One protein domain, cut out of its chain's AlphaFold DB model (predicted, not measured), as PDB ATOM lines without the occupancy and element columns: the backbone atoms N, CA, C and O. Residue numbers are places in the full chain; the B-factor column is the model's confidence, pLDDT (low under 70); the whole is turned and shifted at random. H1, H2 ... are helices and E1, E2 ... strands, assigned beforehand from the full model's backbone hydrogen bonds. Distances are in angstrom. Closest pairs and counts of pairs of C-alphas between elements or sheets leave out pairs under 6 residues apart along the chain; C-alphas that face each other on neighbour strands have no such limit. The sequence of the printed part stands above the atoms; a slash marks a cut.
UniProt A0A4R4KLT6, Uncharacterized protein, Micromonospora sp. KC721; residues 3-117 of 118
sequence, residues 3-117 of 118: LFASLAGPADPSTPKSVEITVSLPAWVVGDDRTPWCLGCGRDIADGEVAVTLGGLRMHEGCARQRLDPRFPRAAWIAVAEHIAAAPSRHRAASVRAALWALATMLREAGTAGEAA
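Overview. This is residues 3 to 117 of the 118 residues of an uncharacterized protein of Micromonospora sp. KC721 (UniProt A0A4R4KLT6). Helix H2 is the core: the strand hairpin E1 and E2 packs on it, with E2 also on the first part of the long helix H3, while the small hairpin E3 and E4, with H1 beside it, packs on H2 through E3, near the residues 79 to 86 of H2. H3 folds back from H2 at a slant, and its residues 107 to 115, with Ala 116 and Ala 117, stick out; residues 25 to 50, with no named element, wind past the E3 and E4 hairpin. The printed part has 115 residues with four named strands followed by three named helices, in the order E1, E2, E3, E4, H1, H2, H3, and both two-stranded sheets, E1 - E2 and E3 - E4, are antiparallel. The class is mixed, helices and strands; the whole is only just compact, close to loose, with a radius of gyration of the C-alphas of 15.8 A and spans of 47 by 35 by 20 A.

Arrangement. E1, residues 3 to 7, and E2, residues 19 to 24, form an antiparallel hairpin at 154 degrees, with N 3 and O 23 within hydrogen-bond range at 3.3 A. The closest C-alphas of E2 and H2, residues 73 to 86, are those of Val 23 and Val 80, 7.4 A apart. Those of E2 and H3, residues 93 to 115, are Ile 21 and Ser 95, 6.3 A apart. H2 and H3 form a helical hairpin; they touch, opposite ways at a steep tilt of 45 degrees, closest at the C-alphas of Ala 81 and Ala 99, 5.6 A apart, with residues 96 to 106 alone of H3. H1, residues 61 to 67, only just touches H2, with 3 pairs of C-alphas within 8 A, the closest being Arg 67 and Ala 76 at 5.5 A; their steep tilt is 62 degrees, opposite ways. E3, residues 51 to 54, and E4, residues 57 to 60, form an antiparallel hairpin at 139 degrees, with N 52 and O 59 at 2.9 A and N 54 and O 57 at 3.0 A, both within hydrogen-bond range. The closest C-alphas of E3 and H2 are Leu 54 and His 83, 5.8 A apart. H1 and H3 are apart. In H1, H2 and H3 every O i to N i+4 pair is within hydrogen-bond range.

Along the chain. E1 begins at C-alpha 3 (-5.479, -42.595, 127.545), and E2 is 15.3 A long. H2 begins at C-alpha 73 (-11.499, -34.819, 115.197) and is 20.0 A long. H3, 33.4 A, ends at C-alpha 115 (-12.746, -20.199, 98.533).

Size, cuts and confidence. The two C-alphas farthest apart, Ser 14 and Ala 46, are 48.5 A apart. The printed part has no cut; the links E1 to E2 and E2 to E3 are long. The mean pLDDT of the printed part is 70.2, with residues 3 to 35, 46 to 49 and 111 to 117 under 70.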
ATOM      1  N   LEU A   3      -4.353 -42.609 128.473       46.16
ATOM      2  CA  LEU A   3      -5.479 -42.595 127.545       46.16
ATOM      3  C   LEU A   3      -4.964 -42.982 126.161       46.16
ATOM      4  O   LEU A   3      -4.104 -42.319 125.575       46.16
ATOM      5  N   PHE A   4      -5.528 -44.060 125.631       46.69
ATOM      6  CA  PHE A   4      -5.302 -44.490 124.262       46.69
ATOM      7  C   PHE A   4      -6.283 -43.758 123.349       46.69
ATOM      8  O   PHE A   4      -7.453 -44.126 123.250       46.69
ATOM      9  N   ALA A   5      -5.810 -42.697 122.698       47.59
ATOM     10  CA  ALA A   5      -6.542 -42.039 121.627       47.59
ATOM     11  C   ALA A   5      -6.025 -42.575 120.285       47.59
ATOM     12  O   ALA A   5      -4.966 -42.176 119.800       47.59
ATOM     13  N   SER A   6      -6.770 -43.503 119.681       48.00
ATOM     14  CA  SER A   6      -6.554 -43.874 118.282       48.00
ATOM     15  C   SER A   6      -7.311 -42.878 117.411       48.00
ATOM     16  O   SER A   6      -8.525 -42.981 117.233       48.00
ATOM     17  N   LEU A   7      -6.602 -41.853 116.937       53.53
ATOM     18  CA  LEU A   7      -7.139 -40.886 115.989       53.53
ATOM     19  C   LEU A   7      -6.678 -41.286 114.592       53.53
ATOM     20  O   LEU A   7      -5.481 -41.427 114.334       53.53
ATOM     21  N   ALA A   8      -7.628 -41.449 113.672       55.84
ATOM     22  CA  ALA A   8      -7.284 -41.513 112.262       55.84
ATOM     23  C   ALA A   8      -6.588 -40.192 111.893       55.84
ATOM     24  O   ALA A   8      -7.147 -39.104 112.069       55.84
ATOM     25  N   GLY A   9      -5.342 -40.283 111.425       48.69
ATOM     26  CA  GLY A   9      -4.723 -39.168 110.724       48.69
ATOM     27  C   GLY A   9      -5.523 -38.863 109.451       48.69
ATOM     28  O   GLY A   9      -6.210 -39.756 108.945       48.69
ATOM     29  N   PRO A  10      -5.454 -37.632 108.916       47.03
ATOM     30  CA  PRO A  10      -5.989 -37.363 107.586       47.03
ATOM     31  C   PRO A  10      -5.422 -38.348 106.540       47.03
ATOM     32  O   PRO A  10      -4.385 -38.978 106.745       47.03
ATOM     33  N   ALA A  11      -6.103 -38.539 105.416       44.28
ATOM     34  CA  ALA A  11      -5.692 -39.528 104.422       44.28
ATOM     35  C   ALA A  11      -4.500 -39.047 103.564       44.28
ATOM     36  O   ALA A  11      -4.547 -37.972 102.972       44.28
ATOM     37  N   ASP A  12      -3.458 -39.877 103.461       40.91
ATOM     38  CA  ASP A  12      -2.550 -39.958 102.305       40.91
ATOM     39  C   ASP A  12      -2.978 -41.215 101.511       40.91
ATOM     40  O   ASP A  12      -3.207 -42.262 102.132       40.91
ATOM     41  N   PRO A  13      -3.154 -41.146 100.176       43.75
ATOM     42  CA  PRO A  13      -3.711 -42.230  99.356       43.75
ATOM     43  C   PRO A  13      -2.898 -43.534  99.325       43.75
ATOM     44  O   PRO A  13      -3.365 -44.522  98.766       43.75
ATOM     45  N   SER A  14      -1.703 -43.590  99.914       40.59
ATOM     46  CA  SER A  14      -0.804 -44.747  99.790       40.59
ATOM     47  C   SER A  14      -0.807 -45.705 100.997       40.59
ATOM     48  O   SER A  14       0.205 -46.342 101.280       40.59
ATOM     49  N   THR A  15      -1.976 -45.878 101.634       41.00
ATOM     50  CA  THR A  15      -2.350 -46.720 102.808       41.00
ATOM     51  C   THR A  15      -2.647 -45.849 104.038       41.00
ATOM     52  O   THR A  15      -1.762 -45.098 104.455       41.00
ATOM     53  N   PRO A  16      -3.834 -45.957 104.679       42.59
ATOM     54  CA  PRO A  16      -4.110 -45.259 105.931       42.59
ATOM     55  C   PRO A  16      -3.176 -45.796 107.018       42.59
ATOM     56  O   PRO A  16      -3.420 -46.833 107.634       42.59
ATOM     57  N   LYS A  17      -2.061 -45.103 107.239       49.62
ATOM     58  CA  LYS A  17      -1.186 -45.357 108.380       49.62
ATOM     59  C   LYS A  17      -1.871 -44.753 109.599       49.62
ATOM     60  O   LYS A  17      -1.771 -43.553 109.837       49.62
ATOM     61  N   SER A  18      -2.596 -45.571 110.357       54.69
ATOM     62  CA  SER A  18      -3.050 -45.178 111.691       54.69
ATOM     63  C   SER A  18      -1.817 -44.897 112.550       54.69
ATOM     64  O   SER A  18      -0.970 -45.776 112.723       54.69
ATOM     65  N   VAL A  19      -1.691 -43.672 113.054       53.59
ATOM     66  CA  VAL A  19      -0.650 -43.320 114.022       53.59
ATOM     67  C   VAL A  19      -1.288 -43.360 115.399       53.59
ATOM     68  O   VAL A  19      -2.152 -42.548 115.710       53.59
ATOM     69  N   GLU A  20      -0.854 -44.302 116.226       66.75
ATOM     70  CA  GLU A  20      -1.247 -44.333 117.628       66.75
ATOM     71  C   GLU A  20      -0.479 -43.244 118.388       66.75
ATOM     72  O   GLU A  20       0.757 -43.218 118.394       66.75
ATOM     73  N   ILE A  21      -1.214 -42.315 119.005       60.75
ATOM     74  CA  ILE A  21      -0.644 -41.281 119.867       60.75
ATOM     75  C   ILE A  21      -1.129 -41.548 121.285       60.75
ATOM     76  O   ILE A  21      -2.276 -41.277 121.635       60.75
ATOM     77  N   THR A  22      -0.231 -42.066 122.120       66.75
ATOM     78  CA  THR A  22      -0.491 -42.191 123.553       66.75
ATOM     79  C   THR A  22      -0.408 -40.809 124.184       66.75
ATOM     80  O   THR A  22       0.668 -40.209 124.261       66.75
ATOM     81  N   VAL A  23      -1.555 -40.300 124.629       61.59
ATOM     82  CA  VAL A  23      -1.617 -39.115 125.478       61.59
ATOM     83  C   VAL A  23      -1.658 -39.629 126.908       61.59
ATOM     84  O   VAL A  23      -2.713 -39.961 127.451       61.59
ATOM     85  N   SER A  24      -0.483 -39.731 127.523       62.19
ATOM     86  CA  SER A  24      -0.424 -39.909 128.967       62.19
ATOM     87  C   SER A  24      -1.013 -38.643 129.571       62.19
ATOM     88  O   SER A  24      -0.466 -37.559 129.380       62.19
ATOM     89  N   LEU A  25      -2.146 -38.764 130.260       56.88
ATOM     90  CA  LEU A  25      -2.617 -37.730 131.165       56.88
ATOM     91  C   LEU A  25      -1.825 -37.937 132.451       56.88
ATOM     92  O   LEU A  25      -2.165 -38.831 133.235       56.88
ATOM     93  N   PRO A  26      -0.719 -37.210 132.674       53.41
ATOM     94  CA  PRO A  26      -0.094 -37.280 133.970       53.41
ATOM     95  C   PRO A  26      -1.139 -36.878 135.012       53.41
ATOM     96  O   PRO A  26      -1.761 -35.817 134.917       53.41
ATOM     97  N   ALA A  27      -1.320 -37.744 136.008       39.28
ATOM     98  CA  ALA A  27      -1.911 -37.362 137.274       39.28
ATOM     99  C   ALA A  27      -0.916 -36.406 137.943       39.28
ATOM    100  O   ALA A  27      -0.135 -36.804 138.803       39.28
ATOM    101  N   TRP A  28      -0.878 -35.150 137.495       37.94
ATOM    102  CA  TRP A  28      -0.292 -34.092 138.303       37.94
ATOM    103  C   TRP A  28      -1.261 -33.863 139.453       37.94
ATOM    104  O   TRP A  28      -2.177 -33.040 139.391       37.94
ATOM    105  N   VAL A  29      -1.064 -34.641 140.513       42.97
ATOM    106  CA  VAL A  29      -1.491 -34.237 141.844       42.97
ATOM    107  C   VAL A  29      -0.792 -32.907 142.118       42.97
ATOM    108  O   VAL A  29       0.426 -32.856 142.236       42.97
ATOM    109  N   VAL A  30      -1.603 -31.847 142.094       44.06
ATOM    110  CA  VAL A  30      -1.382 -30.494 142.626       44.06
ATOM    111  C   VAL A  30       0.080 -30.016 142.576       44.06
ATOM    112  O   VAL A  30       0.801 -30.066 143.566       44.06
ATOM    113  N   GLY A  31       0.496 -29.508 141.413       35.72
ATOM    114  CA  GLY A  31       1.483 -28.424 141.357       35.72
ATOM    115  C   GLY A  31       0.759 -27.088 141.536       35.72
ATOM    116  O   GLY A  31      -0.410 -27.001 141.163       35.72
ATOM    117  N   ASP A  32       1.423 -26.112 142.157       45.38
ATOM    118  CA  ASP A  32       0.964 -24.779 142.608       45.38
ATOM    119  C   ASP A  32       0.489 -23.833 141.476       45.38
ATOM    120  O   ASP A  32       0.888 -22.675 141.365       45.38
ATOM    121  N   ASP A  33      -0.403 -24.325 140.622       49.56
ATOM    122  CA  ASP A  33      -1.103 -23.560 139.604       49.56
ATOM    123  C   ASP A  33      -2.463 -23.216 140.224       49.56
ATOM    124  O   ASP A  33      -3.401 -24.017 140.208       49.56
ATOM    125  N   ARG A  34      -2.544 -22.042 140.858       55.53
ATOM    126  CA  ARG A  34      -3.640 -21.542 141.720       55.53
ATOM    127  C   ARG A  34      -5.040 -21.439 141.087       55.53
ATOM    128  O   ARG A  34      -5.868 -20.689 141.593       55.53
ATOM    129  N   THR A  35      -5.331 -22.119 139.985       60.09
ATOM    130  CA  THR A  35      -6.667 -22.175 139.378       60.09
ATOM    131  C   THR A  35      -7.494 -23.294 140.018       60.09
ATOM    132  O   THR A  35      -7.275 -24.464 139.688       60.09
ATOM    133  N   PRO A  36      -8.448 -22.976 140.921       71.00
ATOM    134  CA  PRO A  36      -9.322 -23.977 141.529       71.00
ATOM    135  C   PRO A  36     -10.386 -24.507 140.556       71.00
ATOM    136  O   PRO A  36     -10.998 -25.531 140.841       71.00
ATOM    137  N   TRP A  37     -10.579 -23.864 139.400       78.12
ATOM    138  CA  TRP A  37     -11.594 -24.225 138.412       78.12
ATOM    139  C   TRP A  37     -11.042 -25.036 137.232       78.12
ATOM    140  O   TRP A  37      -9.890 -24.911 136.814       78.12
ATOM    141  N   CYS A  38     -11.908 -25.858 136.654       84.06
ATOM    142  CA  CYS A  38     -11.675 -26.628 135.446       84.06
ATOM    143  C   CYS A  38     -11.757 -25.726 134.216       84.06
ATOM    144  O   CYS A  38     -12.800 -25.142 133.938       84.06
ATOM    145  N   LEU A  39     -10.696 -25.683 133.411       80.50
ATOM    146  CA  LEU A  39     -10.670 -24.901 132.166       80.50
ATOM    147  C   LEU A  39     -11.482 -25.533 131.020       80.50
ATOM    148  O   LEU A  39     -11.580 -24.953 129.942       80.50
ATOM    149  N   GLY A  40     -12.064 -26.716 131.239       81.69
ATOM    150  CA  GLY A  40     -12.991 -27.358 130.306       81.69
ATOM    151  C   GLY A  40     -14.450 -26.942 130.508       81.69
ATOM    152  O   GLY A  40     -15.130 -26.633 129.537       81.69
ATOM    153  N   CYS A  41     -14.933 -26.922 131.757       84.88
ATOM    154  CA  CYS A  41     -16.342 -26.643 132.069       84.88
ATOM    155  C   CYS A  41     -16.578 -25.438 132.994       84.88
ATOM    156  O   CYS A  41     -17.727 -25.114 133.278       84.88
ATOM    157  N   GLY A  42     -15.522 -24.791 133.496       82.81
ATOM    158  CA  GLY A  42     -15.598 -23.625 134.383       82.81
ATOM    159  C   GLY A  42     -15.988 -23.921 135.836       82.81
ATOM    160  O   GLY A  42     -16.049 -22.994 136.635       82.81
ATOM    161  N   ARG A  43     -16.253 -25.185 136.194       85.06
ATOM    162  CA  ARG A  43     -16.623 -25.601 137.561       85.06
ATOM    163  C   ARG A  43     -15.395 -25.914 138.412       85.06
ATOM    164  O   ARG A  43     -14.349 -26.248 137.861       85.06
ATOM    165  N   ASP A  44     -15.530 -25.858 139.733       84.12
ATOM    166  CA  ASP A  44     -14.446 -26.193 140.657       84.12
ATOM    167  C   ASP A  44     -13.935 -27.631 140.476       84.12
ATOM    168  O   ASP A  44     -14.679 -28.570 140.195       84.12
ATOM    169  N   ILE A  45     -12.625 -27.802 140.639       78.06
ATOM    170  CA  ILE A  45     -11.937 -29.099 140.598       78.06
ATOM    171  C   ILE A  45     -12.052 -29.841 141.942       78.06
ATOM    172  O   ILE A  45     -11.777 -31.035 142.010       78.06
ATOM    173  N   ALA A  46     -12.479 -29.156 143.007       69.12
ATOM    174  CA  ALA A  46     -12.522 -29.684 144.370       69.12
ATOM    175  C   ALA A  46     -13.583 -30.783 144.615       69.12
ATOM    176  O   ALA A  46     -13.484 -31.495 145.613       69.12
ATOM    177  N   ASP A  47     -14.548 -30.978 143.712       61.59
ATOM    178  CA  ASP A  47     -15.706 -31.865 143.919       61.59
ATOM    179  C   ASP A  47     -15.420 -33.356 143.642       61.59
ATOM    180  O   ASP A  47     -16.122 -34.013 142.878       61.59
ATOM    181  N   GLY A  48     -14.370 -33.920 144.245       61.44
ATOM    182  CA  GLY A  48     -14.103 -35.370 144.205       61.44
ATOM    183  C   GLY A  48     -13.775 -35.954 142.820       61.44
ATOM    184  O   GLY A  48     -13.595 -37.166 142.694       61.44
ATOM    185  N   GLU A  49     -13.668 -35.116 141.789       68.00
ATOM    186  CA  GLU A  49     -13.297 -35.508 140.432       68.00
ATOM    187  C   GLU A  49     -11.771 -35.490 140.245       68.00
ATOM    188  O   GLU A  49     -11.055 -34.625 140.756       68.00
ATOM    189  N   VAL A  50     -11.246 -36.448 139.474       74.31
ATOM    190  CA  VAL A  50      -9.813 -36.507 139.158       74.31
ATOM    191  C   VAL A  50      -9.439 -35.320 138.267       74.31
ATOM    192  O   VAL A  50      -9.962 -35.152 137.163       74.31
ATOM    193  N   ALA A  51      -8.506 -34.502 138.747       77.38
ATOM    194  CA  ALA A  51      -7.914 -33.413 137.985       77.38
ATOM    195  C   ALA A  51      -6.775 -33.931 137.103       77.38
ATOM    196  O   ALA A  51      -5.912 -34.682 137.564       77.38
ATOM    197  N   VAL A  52      -6.736 -33.482 135.854       79.44
ATOM    198  CA  VAL A  52      -5.683 -33.823 134.893       79.44
ATOM    199  C   VAL A  52      -5.175 -32.572 134.188       79.44
ATOM    200  O   VAL A  52      -5.867 -31.552 134.125       79.44
ATOM    201  N   THR A  53      -3.972 -32.668 133.623       78.75
ATOM    202  CA  THR A  53      -3.392 -31.616 132.784       78.75
ATOM    203  C   THR A  53      -3.305 -32.094 131.339       78.75
ATOM    204  O   THR A  53      -2.599 -33.060 131.042       78.75
ATOM    205  N   LEU A  54      -3.992 -31.401 130.428       79.38
ATOM    206  CA  LEU A  54      -3.961 -31.650 128.983       79.38
ATOM    207  C   LEU A  54      -3.572 -30.351 128.272       79.38
ATOM    208  O   LEU A  54      -4.236 -29.337 128.459       79.38
ATOM    209  N   GLY A  55      -2.483 -30.352 127.495       71.12
ATOM    210  CA  GLY A  55      -2.018 -29.129 126.823       71.12
ATOM    211  C   GLY A  55      -1.606 -28.002 127.774       71.12
ATOM    212  O   GLY A  55      -1.761 -26.838 127.437       71.12
ATOM    213  N   GLY A  56      -1.149 -28.332 128.989       73.25
ATOM    214  CA  GLY A  56      -0.865 -27.340 130.036       73.25
ATOM    215  C   GLY A  56      -2.112 -26.780 130.733       73.25
ATOM    216  O   GLY A  56      -1.986 -25.956 131.630       73.25
ATOM    217  N   LEU A  57      -3.314 -27.239 130.369       78.12
ATOM    218  CA  LEU A  57      -4.571 -26.796 130.964       78.12
ATOM    219  C   LEU A  57      -5.041 -27.793 132.025       78.12
ATOM    220  O   LEU A  57      -5.179 -28.987 131.746       78.12
ATOM    221  N   ARG A  58      -5.334 -27.290 133.228       79.75
ATOM    222  CA  ARG A  58      -5.924 -28.068 134.322       79.75
ATOM    223  C   ARG A  58      -7.434 -28.221 134.108       79.75
ATOM    224  O   ARG A  58      -8.155 -27.234 133.945       79.75
ATOM    225  N   MET A  59      -7.927 -29.454 134.099       85.00
ATOM    226  CA  MET A  59      -9.345 -29.754 133.879       85.00
ATOM    227  C   MET A  59      -9.774 -31.053 134.568       85.00
ATOM    228  O   MET A  59      -8.934 -31.866 134.948       85.00
ATOM    229  N   HIS A  60     -11.084 -31.261 134.711       86.88
ATOM    230  CA  HIS A  60     -11.637 -32.560 135.099       86.88
ATOM    231  C   HIS A  60     -11.288 -33.615 134.051       86.88
ATOM    232  O   HIS A  60     -11.303 -33.331 132.847       86.88
ATOM    233  N   GLU A  61     -11.053 -34.849 134.484       84.31
ATOM    234  CA  GLU A  61     -10.769 -35.964 133.580       84.31
ATOM    235  C   GLU A  61     -11.857 -36.137 132.504       84.31
ATOM    236  O   GLU A  61     -11.543 -36.327 131.327       84.31
ATOM    237  N   GLY A  62     -13.136 -35.994 132.873       85.25
ATOM    238  CA  GLY A  62     -14.251 -36.050 131.923       85.25
ATOM    239  C   GLY A  62     -14.167 -34.975 130.833       85.25
ATOM    240  O   GLY A  62     -14.393 -35.265 129.659       85.25
ATOM    241  N   CYS A  63     -13.754 -33.757 131.194       86.88
ATOM    242  CA  CYS A  63     -13.561 -32.660 130.243       86.88
ATOM    243  C   CYS A  63     -12.368 -32.919 129.307       86.88
ATOM    244  O   CYS A  63     -12.455 -32.652 128.107       86.88
ATOM    245  N   ALA A  64     -11.273 -33.486 129.828       85.19
ATOM    246  CA  ALA A  64     -10.126 -33.881 129.010       85.19
ATOM    247  C   ALA A  64     -10.500 -34.968 127.996       85.19
ATOM    248  O   ALA A  64     -10.157 -34.863 126.819       85.19
ATOM    249  N   ARG A  65     -11.259 -35.979 128.433       85.81
ATOM    250  CA  ARG A  65     -11.769 -37.044 127.558       85.81
ATOM    251  C   ARG A  65     -12.686 -36.492 126.469       85.81
ATOM    252  O   ARG A  65     -12.563 -36.902 125.322       85.81
ATOM    253  N   GLN A  66     -13.553 -35.534 126.801       87.94
ATOM    254  CA  GLN A  66     -14.435 -34.899 125.822       87.94
ATOM    255  C   GLN A  66     -13.657 -34.089 124.772       87.94
ATOM    256  O   GLN A  66     -14.000 -34.143 123.593       87.94
ATOM    257  N   ARG A  67     -12.576 -33.390 125.157       85.69
ATOM    258  CA  ARG A  67     -11.680 -32.714 124.193       85.69
ATOM    259  C   ARG A  67     -10.983 -33.688 123.249       85.69
ATOM    260  O   ARG A  67     -10.674 -33.303 122.130       85.69
ATOM    261  N   LEU A  68     -10.736 -34.917 123.694       85.50
ATOM    262  CA  LEU A  68     -10.103 -35.978 122.908       85.50
ATOM    263  C   LEU A  68     -11.121 -36.889 122.197       85.50
ATOM    264  O   LEU A  68     -10.729 -37.925 121.662       85.50
ATOM    265  N   ASP A  69     -12.412 -36.537 122.189       85.12
ATOM    266  CA  ASP A  69     -13.450 -37.367 121.576       85.12
ATOM    267  C   ASP A  69     -13.245 -37.444 120.048       85.12
ATOM    268  O   ASP A  69     -13.276 -36.413 119.363       85.12
ATOM    269  N   PRO A  70     -13.072 -38.652 119.475       75.31
ATOM    270  CA  PRO A  70     -12.829 -38.829 118.044       75.31
ATOM    271  C   PRO A  70     -14.004 -38.376 117.167       75.31
ATOM    272  O   PRO A  70     -13.813 -38.163 115.970       75.31
ATOM    273  N   ARG A  71     -15.207 -38.182 117.734       79.06
ATOM    274  CA  ARG A  71     -16.355 -37.583 117.028       79.06
ATOM    275  C   ARG A  71     -16.118 -36.120 116.650       79.06
ATOM    276  O   ARG A  71     -16.769 -35.624 115.733       79.06
ATOM    277  N   PHE A  72     -15.183 -35.440 117.316       81.19
ATOM    278  CA  PHE A  72     -14.796 -34.056 117.041       81.19
ATOM    279  C   PHE A  72     -13.306 -33.982 116.669       81.19
ATOM    280  O   PHE A  72     -12.505 -33.388 117.398       81.19
ATOM    281  N   PRO A  73     -12.904 -34.559 115.520       79.06
ATOM    282  CA  PRO A  73     -11.499 -34.819 115.197       79.06
ATOM    283  C   PRO A  73     -10.645 -33.549 115.184       79.06
ATOM    284  O   PRO A  73      -9.500 -33.575 115.625       79.06
ATOM    285  N   ARG A  74     -11.206 -32.410 114.755       82.25
ATOM    286  CA  ARG A  74     -10.502 -31.121 114.777       82.25
ATOM    287  C   ARG A  74     -10.119 -30.683 116.189       82.25
ATOM    288  O   ARG A  74      -8.973 -30.313 116.423       82.25
ATOM    289  N   ALA A  75     -11.068 -30.723 117.124       82.25
ATOM    290  CA  ALA A  75     -10.821 -30.342 118.513       82.25
ATOM    291  C   ALA A  75      -9.827 -31.305 119.183       82.25
ATOM    292  O   ALA A  75      -8.904 -30.853 119.863       82.25
ATOM    293  N   ALA A  76      -9.959 -32.605 118.907       83.00
ATOM    294  CA  ALA A  76      -9.049 -33.629 119.407       83.00
ATOM    295  C   ALA A  76      -7.611 -33.421 118.914       83.00
ATOM    296  O   ALA A  76      -6.680 -33.418 119.719       83.00
ATOM    297  N   TRP A  77      -7.413 -33.165 117.617       83.56
ATOM    298  CA  TRP A  77      -6.082 -32.903 117.061       83.56
ATOM    299  C   TRP A  77      -5.453 -31.609 117.584       83.56
ATOM    300  O   TRP A  77      -4.244 -31.579 117.816       83.56
ATOM    301  N   ILE A  78      -6.251 -30.563 117.825       83.69
ATOM    302  CA  ILE A  78      -5.769 -29.337 118.482       83.69
ATOM    303  C   ILE A  78      -5.284 -29.654 119.903       83.69
ATOM    304  O   ILE A  78      -4.159 -29.303 120.247       83.69
ATOM    305  N   ALA A  79      -6.073 -30.383 120.698       83.88
ATOM    306  CA  ALA A  79      -5.693 -30.752 122.063       83.88
ATOM    307  C   ALA A  79      -4.428 -31.636 122.113       83.88
ATOM    308  O   ALA A  79      -3.577 -31.463 122.988       83.88
ATOM    309  N   VAL A  80      -4.266 -32.552 121.152       82.75
ATOM    310  CA  VAL A  80      -3.039 -33.355 120.991       82.75
ATOM    311  C   VAL A  80      -1.837 -32.469 120.657       82.75
ATOM    312  O   VAL A  80      -0.762 -32.654 121.231       82.75
ATOM    313  N   ALA A  81      -1.997 -31.497 119.759       84.44
ATOM    314  CA  ALA A  81      -0.918 -30.585 119.400       84.44
ATOM    315  C   ALA A  81      -0.502 -29.679 120.570       84.44
ATOM    316  O   ALA A  81       0.694 -29.537 120.820       84.44
ATOM    317  N   GLU A  82      -1.463 -29.126 121.317       84.56
ATOM    318  CA  GLU A  82      -1.211 -28.366 122.552       84.56
ATOM    319  C   GLU A  82      -0.428 -29.212 123.568       84.56
ATOM    320  O   GLU A  82       0.549 -28.749 124.158       84.56
ATOM    321  N   HIS A  83      -0.818 -30.479 123.743       83.69
ATOM    322  CA  HIS A  83      -0.128 -31.412 124.634       83.69
ATOM    323  C   HIS A  83       1.322 -31.666 124.203       83.69
ATOM    324  O   HIS A  83       2.230 -31.558 125.027       83.69
ATOM    325  N   ILE A  84       1.552 -31.933 122.915       82.31
ATOM    326  CA  ILE A  84       2.903 -32.133 122.379       82.31
ATOM    327  C   ILE A  84       3.747 -30.863 122.532       82.31
ATOM    328  O   ILE A  84       4.918 -30.949 122.901       82.31
ATOM    329  N   ALA A  85       3.168 -29.688 122.281       82.62
ATOM    330  CA  ALA A  85       3.860 -28.406 122.388       82.62
ATOM    331  C   ALA A  85       4.252 -28.054 123.831       82.62
ATOM    332  O   ALA A  85       5.290 -27.427 124.040       82.62
ATOM    333  N   ALA A  86       3.468 -28.480 124.826       80.12
ATOM    334  CA  ALA A  86       3.774 -28.246 126.237       80.12
ATOM    335  C   ALA A  86       5.017 -29.020 126.723       80.12
ATOM    336  O   ALA A  86       5.683 -28.589 127.664       80.12
ATOM    337  N   ALA A  87       5.345 -30.159 126.103       79.38
ATOM    338  CA  ALA A  87       6.507 -30.965 126.481       79.38
ATOM    339  C   ALA A  87       7.092 -31.758 125.293       79.38
ATOM    340  O   ALA A  87       7.119 -32.993 125.324       79.38
ATOM    341  N   PRO A  88       7.623 -31.090 124.252       76.88
ATOM    342  CA  PRO A  88       7.980 -31.737 122.988       76.88
ATOM    343  C   PRO A  88       9.059 -32.813 123.148       76.88
ATOM    344  O   PRO A  88       9.025 -33.827 122.453       76.88
ATOM    345  N   SER A  89       9.973 -32.647 124.111       82.81
ATOM    346  CA  SER A  89      11.030 -33.617 124.428       82.81
ATOM    347  C   SER A  89      10.516 -34.952 124.984       82.81
ATOM    348  O   SER A  89      11.271 -35.922 125.016       82.81
ATOM    349  N   ARG A  90       9.246 -35.031 125.403       81.38
ATOM    350  CA  ARG A  90       8.611 -36.260 125.914       81.38
ATOM    351  C   ARG A  90       7.943 -37.096 124.822       81.38
ATOM    352  O   ARG A  90       7.471 -38.195 125.105       81.38
ATOM    353  N   HIS A  91       7.911 -36.606 123.584       78.50
ATOM    354  CA  HIS A  91       7.236 -37.268 122.472       78.50
ATOM    355  C   HIS A  91       8.223 -37.758 121.416       78.50
ATOM    356  O   HIS A  91       9.251 -37.143 121.135       78.50
ATOM    357  N   ARG A  92       7.889 -38.884 120.776       81.81
ATOM    358  CA  ARG A  92       8.657 -39.382 119.630       81.81
ATOM    359  C   ARG A  92       8.486 -38.427 118.449       81.81
ATOM    360  O   ARG A  92       7.392 -37.921 118.205       81.81
ATOM    361  N   ALA A  93       9.530 -38.282 117.635       79.75
ATOM    362  CA  ALA A  93       9.496 -37.430 116.443       79.75
ATOM    363  C   ALA A  93       8.352 -37.785 115.467       79.75
ATOM    364  O   ALA A  93       7.839 -36.915 114.771       79.75
ATOM    365  N   ALA A  94       7.924 -39.055 115.425       74.50
ATOM    366  CA  ALA A  94       6.773 -39.485 114.634       74.50
ATOM    367  C   ALA A  94       5.452 -38.850 115.106       74.50
ATOM    368  O   ALA A  94       4.681 -38.387 114.271       74.50
ATOM    369  N   SER A  95       5.221 -38.763 116.420       76.31
ATOM    370  CA  SER A  95       4.022 -38.148 117.004       76.31
ATOM    371  C   SER A  95       3.975 -36.644 116.728       76.31
ATOM    372  O   SER A  95       2.935 -36.124 116.336       76.31
ATOM    373  N   VAL A  96       5.122 -35.963 116.842       80.19
ATOM    374  CA  VAL A  96       5.250 -34.534 116.504       80.19
ATOM    375  C   VAL A  96       4.898 -34.293 115.033       80.19
ATOM    376  O   VAL A  96       4.087 -33.424 114.723       80.19
ATOM    377  N   ARG A  97       5.458 -35.095 114.115       82.62
ATOM    378  CA  ARG A  97       5.149 -34.989 112.680       82.62
ATOM    379  C   ARG A  97       3.678 -35.255 112.376       82.62
ATOM    380  O   ARG A  97       3.100 -34.523 111.583       82.62
ATOM    381  N   ALA A  98       3.080 -36.270 113.001       77.44
ATOM    382  CA  ALA A  98       1.667 -36.587 112.814       77.44
ATOM    383  C   ALA A  98       0.764 -35.417 113.238       77.44
ATOM    384  O   ALA A  98      -0.119 -35.028 112.477       77.44
ATOM    385  N   ALA A  99       1.038 -34.801 114.394       82.44
ATOM    386  CA  ALA A  99       0.286 -33.643 114.870       82.44
ATOM    387  C   ALA A  99       0.440 -32.421 113.949       82.44
ATOM    388  O   ALA A  99      -0.557 -31.806 113.574       82.44
ATOM    389  N   LEU A 100       1.667 -32.097 113.521       82.38
ATOM    390  CA  LEU A 100       1.909 -31.003 112.571       82.38
ATOM    391  C   LEU A 100       1.201 -31.236 111.234       82.38
ATOM    392  O   LEU A 100       0.623 -30.309 110.668       82.38
ATOM    393  N   TRP A 101       1.225 -32.469 110.731       82.50
ATOM    394  CA  TRP A 101       0.581 -32.805 109.469       82.50
ATOM    395  C   TRP A 101      -0.947 -32.741 109.572       82.50
ATOM    396  O   TRP A 101      -1.585 -32.167 108.691       82.50
ATOM    397  N   ALA A 102      -1.532 -33.224 110.672       78.62
ATOM    398  CA  ALA A 102      -2.959 -33.072 110.946       78.62
ATOM    399  C   ALA A 102      -3.377 -31.590 110.994       78.62
ATOM    400  O   ALA A 102      -4.334 -31.204 110.322       78.62
ATOM    401  N   LEU A 103      -2.624 -30.743 111.710       82.12
ATOM    402  CA  LEU A 103      -2.861 -29.294 111.752       82.12
ATOM    403  C   LEU A 103      -2.779 -28.648 110.364       82.12
ATOM    404  O   LEU A 103      -3.660 -27.876 109.988       82.12
ATOM    405  N   ALA A 104      -1.750 -28.984 109.583       80.00
ATOM    406  CA  ALA A 104      -1.574 -28.451 108.235       80.00
ATOM    407  C   ALA A 104      -2.714 -28.863 107.290       80.00
ATOM    408  O   ALA A 104      -3.149 -28.055 106.471       80.00
ATOM    409  N   THR A 105      -3.216 -30.095 107.397       79.19
ATOM    410  CA  THR A 105      -4.362 -30.558 106.601       79.19
ATOM    411  C   THR A 105      -5.634 -29.796 106.955       79.19
ATOM    412  O   THR A 105      -6.288 -29.279 106.053       79.19
ATOM    413  N   MET A 106      -5.920 -29.611 108.246       82.31
ATOM    414  CA  MET A 106      -7.080 -28.826 108.688       82.31
ATOM    415  C   MET A 106      -7.016 -27.362 108.223       82.31
ATOM    416  O   MET A 106      -8.044 -26.780 107.884       82.31
ATOM    417  N   LEU A 107      -5.820 -26.759 108.183       79.75
ATOM    418  CA  LEU A 107      -5.628 -25.406 107.644       79.75
ATOM    419  C   LEU A 107      -5.916 -25.336 106.136       79.75
ATOM    420  O   LEU A 107      -6.547 -24.380 105.689       79.75
ATOM    421  N   ARG A 108      -5.497 -26.346 105.360       81.25
ATOM    422  CA  ARG A 108      -5.804 -26.419 103.920       81.25
ATOM    423  C   ARG A 108      -7.303 -26.564 103.670       81.25
ATOM    424  O   ARG A 108      -7.844 -25.814 102.868       81.25
ATOM    425  N   GLU A 109      -7.967 -27.464 104.392       76.25
ATOM    426  CA  GLU A 109      -9.417 -27.680 104.285       76.25
ATOM    427  C   GLU A 109     -10.214 -26.409 104.622       76.25
ATOM    428  O   GLU A 109     -11.159 -26.057 103.914       76.25
ATOM    429  N   ALA A 110      -9.797 -25.673 105.659       75.31
ATOM    430  CA  ALA A 110     -10.414 -24.399 106.021       75.31
ATOM    431  C   ALA A 110     -10.244 -23.329 104.926       75.31
ATOM    432  O   ALA A 110     -11.188 -22.589 104.652       75.31
ATOM    433  N   GLY A 111      -9.074 -23.267 104.281       69.62
ATOM    434  CA  GLY A 111      -8.823 -22.365 103.152       69.62
ATOM    435  C   GLY A 111      -9.691 -22.694 101.936       69.62
ATOM    436  O   GLY A 111     -10.344 -21.810 101.392       69.62
ATOM    437  N   THR A 112      -9.791 -23.976 101.572       62.88
ATOM    438  CA  THR A 112     -10.629 -24.420 100.445       62.88
ATOM    439  C   THR A 112     -12.125 -24.205 100.688       62.88
ATOM    440  O   THR A 112     -12.861 -23.894  99.757       62.88
ATOM    441  N   ALA A 113     -12.589 -24.327 101.936       59.72
ATOM    442  CA  ALA A 113     -13.979 -24.042 102.288       59.72
ATOM    443  C   ALA A 113     -14.314 -22.542 102.194       59.72
ATOM    444  O   ALA A 113     -15.438 -22.195 101.843       59.72
ATOM    445  N   GLY A 114     -13.350 -21.659 102.484       55.72
ATOM    446  CA  GLY A 114     -13.512 -20.213 102.310       55.72
ATOM    447  C   GLY A 114     -13.546 -19.786 100.840       55.72
ATOM    448  O   GLY A 114     -14.276 -18.865 100.496       55.72
ATOM    449  N   GLU A 115     -12.804 -20.479  99.975       56.84
ATOM    450  CA  GLU A 115     -12.746 -20.199  98.533       56.84
ATOM    451  C   GLU A 115     -13.992 -20.702  97.781       56.84
ATOM    452  O   GLU A 115     -14.449 -20.056  96.846       56.84
ATOM    453  N   ALA A 116     -14.602 -21.806  98.227       54.25
ATOM    454  CA  ALA A 116     -15.845 -22.336  97.652       54.25
ATOM    455  C   ALA A 116     -17.122 -21.585  98.089       54.25
ATOM    456  O   ALA A 116     -18.194 -21.830  97.540       54.25
ATOM    457  N   ALA A 117     -17.027 -20.717  99.100       53.09
ATOM    458  CA  ALA A 117     -18.144 -19.931  99.629       53.09
ATOM    459  C   ALA A 117     -18.221 -18.501  99.047       53.09
ATOM    460  O   ALA A 117     -19.056 -17.717  99.506       53.09
TER     461      ALA A 117